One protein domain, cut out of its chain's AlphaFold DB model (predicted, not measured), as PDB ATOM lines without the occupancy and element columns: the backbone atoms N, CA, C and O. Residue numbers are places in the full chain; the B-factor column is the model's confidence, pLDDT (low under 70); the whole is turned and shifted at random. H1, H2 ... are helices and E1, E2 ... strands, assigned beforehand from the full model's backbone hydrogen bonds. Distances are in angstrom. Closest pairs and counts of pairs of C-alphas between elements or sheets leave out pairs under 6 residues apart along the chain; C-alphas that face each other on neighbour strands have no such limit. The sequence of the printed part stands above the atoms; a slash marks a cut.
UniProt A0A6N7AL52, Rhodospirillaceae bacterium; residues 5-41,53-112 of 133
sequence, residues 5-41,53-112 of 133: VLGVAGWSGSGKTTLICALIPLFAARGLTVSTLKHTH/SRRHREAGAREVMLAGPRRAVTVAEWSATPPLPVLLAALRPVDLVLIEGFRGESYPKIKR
ATOM      1  N   VAL A   5     134.501  75.728  91.842       94.56
ATOM      2  CA  VAL A   5     135.094  76.974  92.358       94.56
ATOM      3  C   VAL A   5     136.070  77.549  91.337       94.56
ATOM      4  O   VAL A   5     136.913  76.820  90.806       94.56
ATOM      5  N   LEU A   6     135.990  78.858  91.097       95.00
ATOM      6  CA  LEU A   6     136.929  79.595  90.251       95.00
ATOM      7  C   LEU A   6     137.327  80.923  90.900       95.00
ATOM      8  O   LEU A   6     136.488  81.753  91.235       95.00
ATOM      9  N   GLY A   7     138.625  81.150  91.049       91.88
ATOM     10  CA  GLY A   7     139.173  82.384  91.589       91.88
ATOM     11  C   GLY A   7     139.510  83.442  90.561       91.88
ATOM     12  O   GLY A   7     139.927  83.124  89.450       91.88
ATOM     13  N   VAL A   8     139.498  84.696  90.999       89.81
ATOM     14  CA  VAL A   8     140.176  85.803  90.322       89.81
ATOM     15  C   VAL A   8     141.257  86.365  91.244       89.81
ATOM     16  O   VAL A   8     140.978  86.916  92.310       89.81
ATOM     17  N   ALA A   9     142.516  86.220  90.830       84.75
ATOM     18  CA  ALA A   9     143.694  86.655  91.574       84.75
ATOM     19  C   ALA A   9     144.382  87.852  90.894       84.75
ATOM     20  O   ALA A   9     144.508  87.918  89.671       84.75
ATOM     21  N   GLY A  10     144.860  88.800  91.700       80.25
ATOM     22  CA  GLY A  10     145.517  90.025  91.240       80.25
ATOM     23  C   GLY A  10     145.654  91.055  92.363       80.25
ATOM     24  O   GLY A  10     145.086  90.884  93.446       80.25
ATOM     25  N   TRP A  11     146.414  92.116  92.104       77.19
ATOM     26  CA  TRP A  11     146.652  93.208  93.052       77.19
ATOM     27  C   TRP A  11     145.376  94.000  93.371       77.19
ATOM     28  O   TRP A  11     144.356  93.890  92.683       77.19
ATOM     29  N   SER A  12     145.397  94.798  94.441       74.62
ATOM     30  CA  SER A  12     144.334  95.789  94.652       74.62
ATOM     31  C   SER A  12     144.281  96.751  93.459       74.62
ATOM     32  O   SER A  12     145.300  97.000  92.822       74.62
ATOM     33  N   GLY A  13     143.088  97.204  93.076       76.25
ATOM     34  CA  GLY A  13     142.908  98.037  91.877       76.25
ATOM     35  C   GLY A  13     143.084  97.310  90.536       76.25
ATOM     36  O   GLY A  13     142.770  97.870  89.492       76.25
ATOM     37  N   SER A  14     143.473  96.027  90.515       81.81
ATOM     38  CA  SER A  14     143.593  95.255  89.273       81.81
ATOM     39  C   SER A  14     142.230  94.797  88.720       81.81
ATOM     40  O   SER A  14     142.139  93.687  88.212       81.81
ATOM     41  N   GLY A  15     141.146  95.568  88.867       86.81
ATOM     42  CA  GLY A  15     139.803  95.305  88.307       86.81
ATOM     43  C   GLY A  15     139.286  93.859  88.373       86.81
ATOM     44  O   GLY A  15     138.640  93.389  87.439       86.81
ATOM     45  N   LYS A  16     139.579  93.143  89.467       91.31
ATOM     46  CA  LYS A  16     139.076  91.781  89.723       91.31
ATOM     47  C   LYS A  16     137.558  91.785  89.828       91.31
ATOM     48  O   LYS A  16     136.897  90.995  89.168       91.31
ATOM     49  N   THR A  17     137.035  92.742  90.589       93.06
ATOM     50  CA  THR A  17     135.601  92.974  90.738       93.06
ATOM     51  C   THR A  17     134.951  93.256  89.385       93.06
ATOM     52  O   THR A  17     133.941  92.647  89.071       93.06
ATOM     53  N   THR A  18     135.571  94.078  88.527       93.62
ATOM     54  CA  THR A  18     135.075  94.335  87.164       93.62
ATOM     55  C   THR A  18     134.975  93.050  86.343       93.62
ATOM     56  O   THR A  18     133.950  92.805  85.715       93.62
ATOM     57  N   LEU A  19     136.011  92.205  86.381       93.56
ATOM     58  CA  LEU A  19     135.997  90.920  85.681       93.56
ATOM     59  C   LEU A  19     134.905  89.989  86.228       93.56
ATOM     60  O   LEU A  19     134.166  89.403  85.446       93.56
ATOM     61  N   ILE A  20     134.771  89.873  87.551       95.81
ATOM     62  CA  ILE A  20     133.736  89.037  88.173       95.81
ATOM     63  C   ILE A  20     132.339  89.521  87.775       95.81
ATOM     64  O   ILE A  20     131.534  88.713  87.319       95.81
ATOM     65  N   CYS A  21     132.068  90.825  87.865       97.19
ATOM     66  CA  CYS A  21     130.782  91.397  87.464       97.19
ATOM     67  C   CYS A  21     130.463  91.150  85.982       97.19
ATOM     68  O   CYS A  21     129.300  90.952  85.650       97.19
ATOM     69  N   ALA A  22     131.472  91.121  85.102       96.19
ATOM     70  CA  ALA A  22     131.289  90.792  83.688       96.19
ATOM     71  C   ALA A  22     131.055  89.288  83.442       96.19
ATOM     72  O   ALA A  22     130.316  88.919  82.533       96.19
ATOM     73  N   LEU A  23     131.656  88.410  84.251       95.81
ATOM     74  CA  LEU A  23     131.530  86.957  84.107       95.81
ATOM     75  C   LEU A  23     130.180  86.413  84.590       95.81
ATOM     76  O   LEU A  23     129.644  85.497  83.970       95.81
ATOM     77  N   ILE A  24     129.618  86.970  85.666       97.62
ATOM     78  CA  ILE A  24     128.337  86.518  86.237       97.62
ATOM     79  C   ILE A  24     127.217  86.435  85.179       97.62
ATOM     80  O   ILE A  24     126.657  85.347  85.023       97.62
ATOM     81  N   PRO A  25     126.896  87.498  84.410       97.94
ATOM     82  CA  PRO A  25     125.839  87.418  83.404       97.94
ATOM     83  C   PRO A  25     126.183  86.460  82.256       97.94
ATOM     84  O   PRO A  25     125.283  85.827  81.714       97.94
ATOM     85  N   LEU A  26     127.464  86.285  81.908       97.88
ATOM     86  CA  LEU A  26     127.885  85.342  80.862       97.88
ATOM     87  C   LEU A  26     127.680  83.876  81.268       97.88
ATOM     88  O   LEU A  26     127.371  83.046  80.410       97.88
ATOM     89  N   PHE A  27     127.862  83.548  82.548       96.94
ATOM     90  CA  PHE A  27     127.572  82.214  83.079       96.94
ATOM     91  C   PHE A  27     126.073  81.994  83.260       96.94
ATOM     92  O   PHE A  27     125.567  80.949  82.854       96.94
ATOM     93  N   ALA A  28     125.353  82.996  83.767       96.81
ATOM     94  CA  ALA A  28     123.898  82.939  83.881       96.81
ATOM     95  C   ALA A  28     123.224  82.739  82.511       96.81
ATOM     96  O   ALA A  28     122.344  81.893  82.377       96.81
ATOM     97  N   ALA A  29     123.695  83.426  81.463       97.88
ATOM     98  CA  ALA A  29     123.211  83.251  80.088       97.88
ATOM     99  C   ALA A  29     123.464  81.842  79.513       97.88
ATOM    100  O   ALA A  29     122.848  81.462  78.524       97.88
ATOM    101  N   ARG A  30     124.358  81.061  80.133       97.19
ATOM    102  CA  ARG A  30     124.626  79.651  79.806       97.19
ATOM    103  C   ARG A  30     123.871  78.675  80.717       97.19
ATOM    104  O   ARG A  30     124.164  77.486  80.698       97.19
ATOM    105  N   GLY A  31     122.929  79.163  81.526       97.25
ATOM    106  CA  GLY A  31     122.116  78.343  82.428       97.25
ATOM    107  C   GLY A  31     122.794  77.969  83.747       97.25
ATOM    108  O   GLY A  31     122.246  77.156  84.482       97.25
ATOM    109  N   LEU A  32     123.959  78.546  84.070       97.25
ATOM    110  CA  LEU A  32     124.641  78.280  85.339       97.25
ATOM    111  C   LEU A  32     124.125  79.199  86.447       97.25
ATOM    112  O   LEU A  32     124.066  80.421  86.291       97.25
ATOM    113  N   THR A  33     123.847  78.623  87.610       97.50
ATOM    114  CA  THR A  33     123.651  79.377  88.850       97.50
ATOM    115  C   THR A  33     125.005  79.750  89.455       97.50
ATOM    116  O   THR A  33     125.932  78.937  89.500       97.50
ATOM    117  N   VAL A  34     125.148  81.002  89.904       97.19
ATOM    118  CA  VAL A  34     126.435  81.547  90.364       97.19
ATOM    119  C   VAL A  34     126.288  82.224  91.720       97.19
ATOM    120  O   VAL A  34     125.429  83.086  91.897       97.19
ATOM    121  N   SER A  35     127.178  81.881  92.650       97.56
ATOM    122  CA  SER A  35     127.419  82.647  93.879       97.56
ATOM    123  C   SER A  35     128.803  83.294  93.840       97.56
ATOM    124  O   SER A  35     129.691  82.859  93.103       97.56
ATOM    125  N   THR A  36     129.015  84.329  94.649       96.88
ATOM    126  CA  THR A  36     130.324  84.970  94.809       96.88
ATOM    127  C   THR A  36     130.793  84.893  96.254       96.88
ATOM    128  O   THR A  36     129.993  84.878  97.186       96.88
ATOM    129  N   LEU A  37     132.109  84.846  96.439       96.12
ATOM    130  CA  LEU A  37     132.747  84.874  97.747       96.12
ATOM    131  C   LEU A  37     133.918  85.852  97.680       96.12
ATOM    132  O   LEU A  37     134.846  85.675  96.891       96.12
ATOM    133  N   LYS A  38     133.873  86.906  98.493       94.31
ATOM    134  CA  LYS A  38     134.913  87.938  98.536       94.31
ATOM    135  C   LYS A  38     135.613  87.926  99.886       94.31
ATOM    136  O   LYS A  38     134.970  88.056 100.917       94.31
ATOM    137  N   HIS A  39     136.935  87.821  99.860       92.75
ATOM    138  CA  HIS A  39     137.785  87.907 101.043       92.75
ATOM    139  C   HIS A  39     138.459  89.280 101.105       92.75
ATOM    140  O   HIS A  39     139.120  89.703 100.153       92.75
ATOM    141  N   THR A  40     138.306  89.959 102.238       89.88
ATOM    142  CA  THR A  40     138.993  91.205 102.594       89.88
ATOM    143  C   THR A  40     139.819  91.002 103.865       89.88
ATOM    144  O   THR A  40     139.494  90.154 104.684       89.88
ATOM    145  N   HIS A  41     140.892  91.778 104.013       85.69
ATOM    146  CA  HIS A  41     141.718  91.800 105.228       85.69
ATOM    147  C   HIS A  41     141.210  92.810 106.272       85.69
ATOM    148  O   HIS A  41     141.819  92.957 107.325       85.69
ATOM    149  N   SER A  53     119.453  94.275 114.756       93.06
ATOM    150  CA  SER A  53     120.334  93.189 114.304       93.06
ATOM    151  C   SER A  53     121.715  93.241 114.957       93.06
ATOM    152  O   SER A  53     122.219  92.217 115.415       93.06
ATOM    153  N   ARG A  54     122.294  94.438 115.080       93.19
ATOM    154  CA  ARG A  54     123.560  94.653 115.785       93.19
ATOM    155  C   ARG A  54     123.427  94.384 117.282       93.19
ATOM    156  O   ARG A  54     124.272  93.697 117.841       93.19
ATOM    157  N   ARG A  55     122.340  94.838 117.915       94.75
ATOM    158  CA  ARG A  55     122.074  94.557 119.338       94.75
ATOM    159  C   ARG A  55     121.953  93.056 119.612       94.75
ATOM    160  O   ARG A  55     122.443  92.590 120.634       94.75
ATOM    161  N   HIS A  56     121.347  92.287 118.705       95.88
ATOM    162  CA  HIS A  56     121.288  90.824 118.818       95.88
ATOM    163  C   HIS A  56     122.689  90.192 118.777       95.88
ATOM    164  O   HIS A  56     122.985  89.307 119.580       95.88
ATOM    165  N   ARG A  57     123.558  90.662 117.871       94.38
ATOM    166  CA  ARG A  57     124.956  90.209 117.758       94.38
ATOM    167  C   ARG A  57     125.758  90.551 119.016       94.38
ATOM    168  O   ARG A  57     126.365  89.666 119.608       94.38
ATOM    169  N   GLU A  58     125.683  91.800 119.480       93.62
ATOM    170  CA  GLU A  58     126.356  92.284 120.699       93.62
ATOM    171  C   GLU A  58     125.870  91.565 121.971       93.62
ATOM    172  O   GLU A  58     126.641  91.384 122.912       93.62
ATOM    173  N   ALA A  59     124.623  91.081 121.987       96.12
ATOM    174  CA  ALA A  59     124.088  90.238 123.057       96.12
ATOM    175  C   ALA A  59     124.617  88.785 123.037       96.12
ATOM    176  O   ALA A  59     124.284  88.004 123.929       96.12
ATOM    177  N   GLY A  60     125.432  88.409 122.045       96.12
ATOM    178  CA  GLY A  60     126.088  87.101 121.958       96.12
ATOM    179  C   GLY A  60     125.446  86.109 120.985       96.12
ATOM    180  O   GLY A  60     125.763  84.917 121.035       96.12
ATOM    181  N   ALA A  61     124.552  86.554 120.094       97.25
ATOM    182  CA  ALA A  61     124.070  85.695 119.017       97.25
ATOM    183  C   ALA A  61     125.237  85.290 118.098       97.25
ATOM    184  O   ALA A  61     125.938  86.139 117.557       97.25
ATOM    185  N   ARG A  62     125.430  83.980 117.894       96.25
ATOM    186  CA  ARG A  62     126.483  83.456 117.001       96.25
ATOM    187  C   ARG A  62     126.198  83.730 115.526       96.25
ATOM    188  O   ARG A  62     127.117  83.808 114.718       96.25
ATOM    189  N   GLU A  63     124.923  83.838 115.184       96.12
ATOM    190  CA  GLU A  63     124.452  84.125 113.841       96.12
ATOM    191  C   GLU A  63     123.150  84.921 113.928       96.12
ATOM    192  O   GLU A  63     122.274  84.616 114.743       96.12
ATOM    193  N   VAL A  64     123.027  85.948 113.091       96.50
ATOM    194  CA  VAL A  64     121.817  86.763 112.960       96.50
ATOM    195  C   VAL A  64     121.430  86.827 111.489       96.50
ATOM    196  O   VAL A  64     122.236  87.192 110.634       96.50
ATOM    197  N   MET A  65     120.175  86.486 111.192       96.19
ATOM    198  CA  MET A  65     119.601  86.576 109.852       96.19
ATOM    199  C   MET A  65     118.535  87.669 109.813       96.19
ATOM    200  O   MET A  65     117.524  87.593 110.507       96.19
ATOM    201  N   LEU A  66     118.744  88.670 108.960       94.00
ATOM    202  CA  LEU A  66     117.731  89.658 108.613       94.00
ATOM    203  C   LEU A  66     117.007  89.180 107.360       94.00
ATOM    204  O   LEU A  66     117.647  88.927 106.341       94.00
ATOM    205  N   ALA A  67     115.681  89.104 107.400       95.12
ATOM    206  CA  ALA A  67     114.867  88.713 106.256       95.12
ATOM    207  C   ALA A  67     113.895  89.832 105.872       95.12
ATOM    208  O   ALA A  67     113.251  90.440 106.723       95.12
ATOM    209  N   GLY A  68     113.777  90.087 104.571       95.12
ATOM    210  CA  GLY A  68     112.750  90.948 103.995       95.12
ATOM    211  C   GLY A  68     112.098  90.289 102.777       95.12
ATOM    212  O   GLY A  68     112.526  89.214 102.354       95.12
ATOM    213  N   PRO A  69     111.117  90.943 102.128       96.81
ATOM    214  CA  PRO A  69     110.281  90.315 101.096       96.81
ATOM    215  C   PRO A  69     111.020  89.770  99.863       96.81
ATOM    216  O   PRO A  69     110.445  89.031  99.075       96.81
ATOM    217  N   ARG A  70     112.276  90.181  99.637       95.88
ATOM    218  CA  ARG A  70     113.044  89.846  98.422       95.88
ATOM    219  C   ARG A  70     114.444  89.299  98.685       95.88
ATOM    220  O   ARG A  70     115.127  88.934  97.733       95.88
ATOM    221  N   ARG A  71     114.924  89.343  99.928       94.75
ATOM    222  CA  ARG A  71     116.305  88.976 100.267       94.75
ATOM    223  C   ARG A  71     116.448  88.734 101.758       94.75
ATOM    224  O   ARG A  71     115.713  89.322 102.548       94.75
ATOM    225  N   ALA A  72     117.448  87.939 102.099       94.44
ATOM    226  CA  ALA A  72     117.948  87.818 103.452       94.44
ATOM    227  C   ALA A  72     119.437  88.175 103.486       94.44
ATOM    228  O   ALA A  72     120.129  88.057 102.470       94.44
ATOM    229  N   VAL A  73     119.903  88.628 104.644       93.69
ATOM    230  CA  VAL A  73     121.314  88.857 104.956       93.69
ATOM    231  C   VAL A  73     121.621  88.075 106.221       93.69
ATOM    232  O   VAL A  73     120.938  88.252 107.225       93.69
ATOM    233  N   THR A  74     122.638  87.225 106.160       94.75
ATOM    234  CA  THR A  74     123.122  86.469 107.314       94.75
ATOM    235  C   THR A  74     124.473  87.014 107.731       94.75
ATOM    236  O   THR A  74     125.357  87.184 106.887       94.75
ATOM    237  N   VAL A  75     124.629  87.265 109.025       94.81
ATOM    238  CA  VAL A  75     125.898  87.639 109.644       94.81
ATOM    239  C   VAL A  75     126.239  86.579 110.676       94.81
ATOM    240  O   VAL A  75     125.465  86.358 111.604       94.81
ATOM    241  N   ALA A  76     127.377  85.919 110.494       95.31
ATOM    242  CA  ALA A  76     127.907  84.936 111.428       95.31
ATOM    243  C   ALA A  76     129.143  85.520 112.117       95.31
ATOM    244  O   ALA A  76     130.041  86.023 111.437       95.31
ATOM    245  N   GLU A  77     129.179  85.446 113.444       94.69
ATOM    246  CA  GLU A  77     130.291  85.933 114.258       94.69
ATOM    247  C   GLU A  77     131.396  84.884 114.343       94.69
ATOM    248  O   GLU A  77     131.150  83.714 114.651       94.69
ATOM    249  N   TRP A  78     132.636  85.309 114.111       94.38
ATOM    250  CA  TRP A  78     133.807  84.447 114.200       94.38
ATOM    251  C   TRP A  78     134.921  85.150 114.967       94.38
ATOM    252  O   TRP A  78     135.205  86.318 114.732       94.38
ATOM    253  N   SER A  79     135.621  84.419 115.835       91.94
ATOM    254  CA  SER A  79     136.796  84.948 116.543       91.94
ATOM    255  C   SER A  79     138.019  85.133 115.634       91.94
ATOM    256  O   SER A  79     138.996  85.762 116.031       91.94
ATOM    257  N   ALA A  80     137.997  84.542 114.438       91.69
ATOM    258  CA  ALA A  80     139.027  84.635 113.410       91.69
ATOM    259  C   ALA A  80     138.414  84.350 112.031       91.69
ATOM    260  O   ALA A  80     137.321  83.798 111.939       91.69
ATOM    261  N   THR A  81     139.124  84.672 110.945       90.44
ATOM    262  CA  THR A  81     138.654  84.360 109.587       90.44
ATOM    263  C   THR A  81     138.374  82.856 109.436       90.44
ATOM    264  O   THR A  81     139.294  82.054 109.615       90.44
ATOM    265  N   PRO A  82     137.140  82.448 109.086       93.25
ATOM    266  CA  PRO A  82     136.801  81.038 108.943       93.25
ATOM    267  C   PRO A  82     137.507  80.389 107.738       93.25
ATOM    268  O   PRO A  82     137.759  81.060 106.729       93.25
ATOM    269  N   PRO A  83     137.791  79.072 107.795       93.94
ATOM    270  CA  PRO A  83     138.361  78.336 106.671       93.94
ATOM    271  C   PRO A  83     137.474  78.397 105.422       93.94
ATOM    272  O   PRO A  83     136.244  78.339 105.515       93.94
ATOM    273  N   LEU A  84     138.088  78.418 104.235       93.88
ATOM    274  CA  LEU A  84     137.356  78.486 102.966       93.88
ATOM    275  C   LEU A  84     136.275  77.390 102.807       93.88
ATOM    276  O   LEU A  84     135.171  77.734 102.381       93.88
ATOM    277  N   PRO A  85     136.504  76.109 103.169       94.25
ATOM    278  CA  PRO A  85     135.464  75.081 103.062       94.25
ATOM    279  C   PRO A  85     134.201  75.387 103.878       94.25
ATOM    280  O   PRO A  85     133.099  75.087 103.427       94.25
ATOM    281  N   VAL A  86     134.351  76.023 105.045       95.25
ATOM    282  CA  VAL A  86     133.225  76.413 105.908       95.25
ATOM    283  C   VAL A  86     132.410  77.522 105.245       95.25
ATOM    284  O   VAL A  86     131.189  77.425 105.157       95.25
ATOM    285  N   LEU A  87     133.084  78.537 104.697       95.44
ATOM    286  CA  LEU A  87     132.425  79.624 103.968       95.44
ATOM    287  C   LEU A  87     131.701  79.132 102.709       95.44
ATOM    288  O   LEU A  87     130.605  79.596 102.407       95.44
ATOM    289  N   LEU A  88     132.291  78.186 101.975       95.31
ATOM    290  CA  LEU A  88     131.661  77.591 100.795       95.31
ATOM    291  C   LEU A  88     130.402  76.795 101.155       95.31
ATOM    292  O   LEU A  88     129.429  76.840 100.406       95.31
ATOM    293  N   ALA A  89     130.407  76.096 102.292       94.25
ATOM    294  CA  ALA A  89     129.249  75.349 102.776       94.25
ATOM    295  C   ALA A  89     128.091  76.257 103.232       94.25
ATOM    296  O   ALA A  89     126.942  75.825 103.202       94.25
ATOM    297  N   ALA A  90     128.380  77.505 103.621       94.38
ATOM    298  CA  ALA A  90     127.369  78.489 104.009       94.38
ATOM    299  C   ALA A  90     126.636  79.127 102.811       94.38
ATOM    300  O   ALA A  90     125.579  79.736 102.977       94.38
ATOM    301  N   LEU A  91     127.181  79.013 101.593       95.31
ATOM    302  CA  LEU A  91     126.528  79.521 100.388       95.31
ATOM    303  C   LEU A  91     125.350  78.632  99.977       95.31
ATOM    304  O   LEU A  91     125.334  77.421 100.198       95.31
ATOM    305  N   ARG A  92     124.370  79.233  99.290       93.75
ATOM    306  CA  ARG A  92     123.306  78.462  98.639       93.75
ATOM    307  C   ARG A  92     123.912  77.494  97.610       93.75
ATOM    308  O   ARG A  92     124.881  77.866  96.944       93.75
ATOM    309  N   PRO A  93     123.320  76.302  97.413       94.56
ATOM    310  CA  PRO A  93     123.737  75.396  96.349       94.56
ATOM    311  C   PRO A  93     123.677  76.091  94.985       94.56
ATOM    312  O   PRO A  93     122.639  76.642  94.618       94.56
ATOM    313  N   VAL A  94     124.797  76.073  94.263       96.38
ATOM    314  CA  VAL A  94     124.962  76.652  92.923       96.38
ATOM    315  C   VAL A  94     125.932  75.808  92.097       96.38
ATOM    316  O   VAL A  94     126.707  75.029  92.657       96.38
ATOM    317  N   ASP A  95     125.939  75.999  90.781       96.81
ATOM    318  CA  ASP A  95     126.843  75.296  89.861       96.81
ATOM    319  C   ASP A  95     128.287  75.815  89.953       96.81
ATOM    320  O   ASP A  95     129.246  75.049  89.792       96.81
ATOM    321  N   LEU A  96     128.445  77.117  90.225       96.56
ATOM    322  CA  LEU A  96     129.734  77.807  90.249       96.56
ATOM    323  C   LEU A  96     129.822  78.856  91.372       96.56
ATOM    324  O   LEU A  96     128.948  79.707  91.525       96.56
ATOM    325  N   VAL A  97     130.939  78.857  92.100       97.50
ATOM    326  CA  VAL A  97     131.324  79.927  93.031       97.50
ATOM    327  C   VAL A  97     132.519  80.695  92.473       97.50
ATOM    328  O   VAL A  97     133.586  80.121  92.237       97.50
ATOM    329  N   LEU A  98     132.355  82.009  92.294       96.88
ATOM    330  CA  LEU A  98     133.441  82.917  91.922       96.88
ATOM    331  C   LEU A  98     134.083  83.531  93.168       96.88
ATOM    332  O   LEU A  98     133.411  84.212  93.943       96.88
ATOM    333  N   ILE A  99     135.390  83.329  93.341       96.00
ATOM    334  CA  ILE A  99     136.130  83.826  94.506       96.00
ATOM    335  C   ILE A  99     136.983  85.045  94.147       96.00
ATOM    336  O   ILE A  99     137.911  84.952  93.341       96.00
ATOM    337  N   GLU A 100     136.749  86.170  94.823       94.19
ATOM    338  CA  GLU A 100     137.678  87.301  94.867       94.19
ATOM    339  C   GLU A 100     138.505  87.239  96.160       94.19
ATOM    340  O   GLU A 100     138.014  87.570  97.235       94.19
ATOM    341  N   GLY A 101     139.776  86.833  96.079       89.19
ATOM    342  CA  GLY A 101     140.666  86.748  97.247       89.19
ATOM    343  C   GLY A 101     141.192  85.338  97.505       89.19
ATOM    344  O   GLY A 101     141.539  84.659  96.541       89.19
ATOM    345  N   PHE A 102     141.354  84.950  98.782       88.88
ATOM    346  CA  PHE A 102     141.902  83.643  99.212       88.88
ATOM    347  C   PHE A 102     143.156  83.208  98.421       88.88
ATOM    348  O   PHE A 102     143.286  82.093  97.911       88.88
ATOM    349  N   ARG A 103     144.128  84.126  98.291       84.31
ATOM    350  CA  ARG A 103     145.308  83.933  97.427       84.31
ATOM    351  C   ARG A 103     146.134  82.691  97.789       84.31
ATOM    352  O   ARG A 103     146.632  82.062  96.861       84.31
ATOM    353  N   GLY A 104     146.219  82.334  99.074       85.62
ATOM    354  CA  GLY A 104     146.990  81.186  99.576       85.62
ATOM    355  C   GLY A 104     146.314  79.816  99.447       85.62
ATOM    356  O   GLY A 104     146.987  78.803  99.559       85.62
ATOM    357  N   GLU A 105     145.012  79.772  99.175       90.00
ATOM    358  CA  GLU A 105     144.250  78.521  99.089       90.00
ATOM    359  C   GLU A 105     144.434  77.805  97.740       90.00
ATOM    360  O   GLU A 105     144.701  78.438  96.712       90.00
ATOM    361  N   SER A 106     144.251  76.485  97.704       88.81
ATOM    362  CA  SER A 106     144.437  75.686  96.483       88.81
ATOM    363  C   SER A 106     143.123  75.496  95.715       88.81
ATOM    364  O   SER A 106     142.284  74.685  96.094       88.81
ATOM    365  N   TYR A 107     142.933  76.249  94.628       87.56
ATOM    366  CA  TYR A 107     141.823  76.093  93.673       87.56
ATOM    367  C   TYR A 107     142.145  76.799  92.336       87.56
ATOM    368  O   TYR A 107     143.047  77.646  92.299       87.56
ATOM    369  N   PRO A 108     141.438  76.484  91.228       91.75
ATOM    370  CA  PRO A 108     141.664  77.125  89.929       91.75
ATOM    371  C   PRO A 108     141.490  78.646  89.996       91.75
ATOM    372  O   PRO A 108     140.486  79.134  90.508       91.75
ATOM    373  N   LYS A 109     142.451  79.415  89.467       90.12
ATOM    374  CA  LYS A 109     142.458  80.888  89.523       90.12
ATOM    375  C   LYS A 109     142.807  81.493  88.165       90.12
ATOM    376  O   LYS A 109     143.829  81.147  87.577       90.12
ATOM    377  N   ILE A 110     142.012  82.459  87.716       88.50
ATOM    378  CA  ILE A 110     142.372  83.381  86.635       88.50
ATOM    379  C   ILE A 110     143.253  84.476  87.239       88.50
ATOM    380  O   ILE A 110     142.863  85.136  88.205       88.50
ATOM    381  N   LYS A 111     144.446  84.685  86.679       80.50
ATOM    382  CA  LYS A 111     145.348  85.763  87.098       80.50
ATOM    383  C   LYS A 111     145.157  86.971  86.190       80.50
ATOM    384  O   LYS A 111     145.345  86.856  84.982       80.50
ATOM    385  N   ARG A 112     144.863  88.143  86.760       70.75
ATOM    386  CA  ARG A 112     144.932  89.398  86.000       70.75
ATOM    387  C   ARG A 112     146.345  89.976  86.082       70.75
ATOM    388  O   ARG A 112     146.763  90.466  87.130       70.75
TER     389      ARG A 112
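What this domain is: This is residues 5 to 41 and 53 to 112 of the 133 residues of a protein of Rhodospirillaceae bacterium (UniProt A0A6N7AL52). The domain has two lobes: a twisted sheet of four parallel strands with helix H1 over one face, and a smaller lobe, the hairpin of E3 and E4 with short helix H2 packed on E3. Between hairpin and sheet along the chain comes H3, which only grazes the sheet; residues 67 to 72, the hairpin's tip, stick out. The printed part has 97 residues, with three named helices and six named strands in the order E1 H1 E2 H2 E3 E4 H3 E5 E6; the parallel sheet's order is E2 E5 E1 E6, and the class is mixed, helices and strands. It is only just loose, close to compact, with a radius of gyration of the C-alphas of 15.3 A and spans of 42 by 32 by 24 A.

How they stand to each other: E1, residues 5 to 9, is an inner strand, parallel to its neighbours E5, residues 96 to 100, and E6, residues 109 to 111; N 6 and O 97, 2.9 A, and N 9 and O 110, 2.9 A, are within hydrogen-bond range. H1, residues 16 to 28, is on this sheet at a height of 8.8 A, in two layers, helix over sheet, and runs along E5 at 2 degrees on the local plane; their closest C-alphas are those of Lys 16 and Glu 100, 7.0 A. E2, residues 34 to 38, is the edge strand parallel to E5, with N 37 and O 98 at 2.9 A. E1, H1 and E2 form a split strand-helix-strand unit, two parallel strands joined through a helix with E5 between them, and its crossover is right-handed. H2, residues 53 to 58, comes closest to E3, residues 63 to 68, at the C-alphas of Arg 57 and Val 64, 6.7 A. E3 and E4, residues 71 to 76, form an antiparallel hairpin, with N 66 and O 73 at 2.8 A. H3, residues 84 to 90, only grazes the parallel sheet with residues 84 to 88. Every O i to N i+4 pair is within hydrogen-bond range in H2 and H3, and 7 of 9 in H1.

Where its parts are: E1 begins at C-alpha 5, (135.094, 76.974, 92.358). H1 is 18.5 A long, E3 16.7 A and E4 16.6 A. E6 ends at C-alpha 111, (145.348, 85.763, 87.098).

The domain as a whole: The two C-alphas farthest apart are those of Arg 30 and Ala 59, 44.5 A. Residues 42 to 52 are not printed, and C-alphas 41 and 53 are 23.3 A apart across the cut. Of the links printed whole, none is long. No printed residue is under 70 in pLDDT.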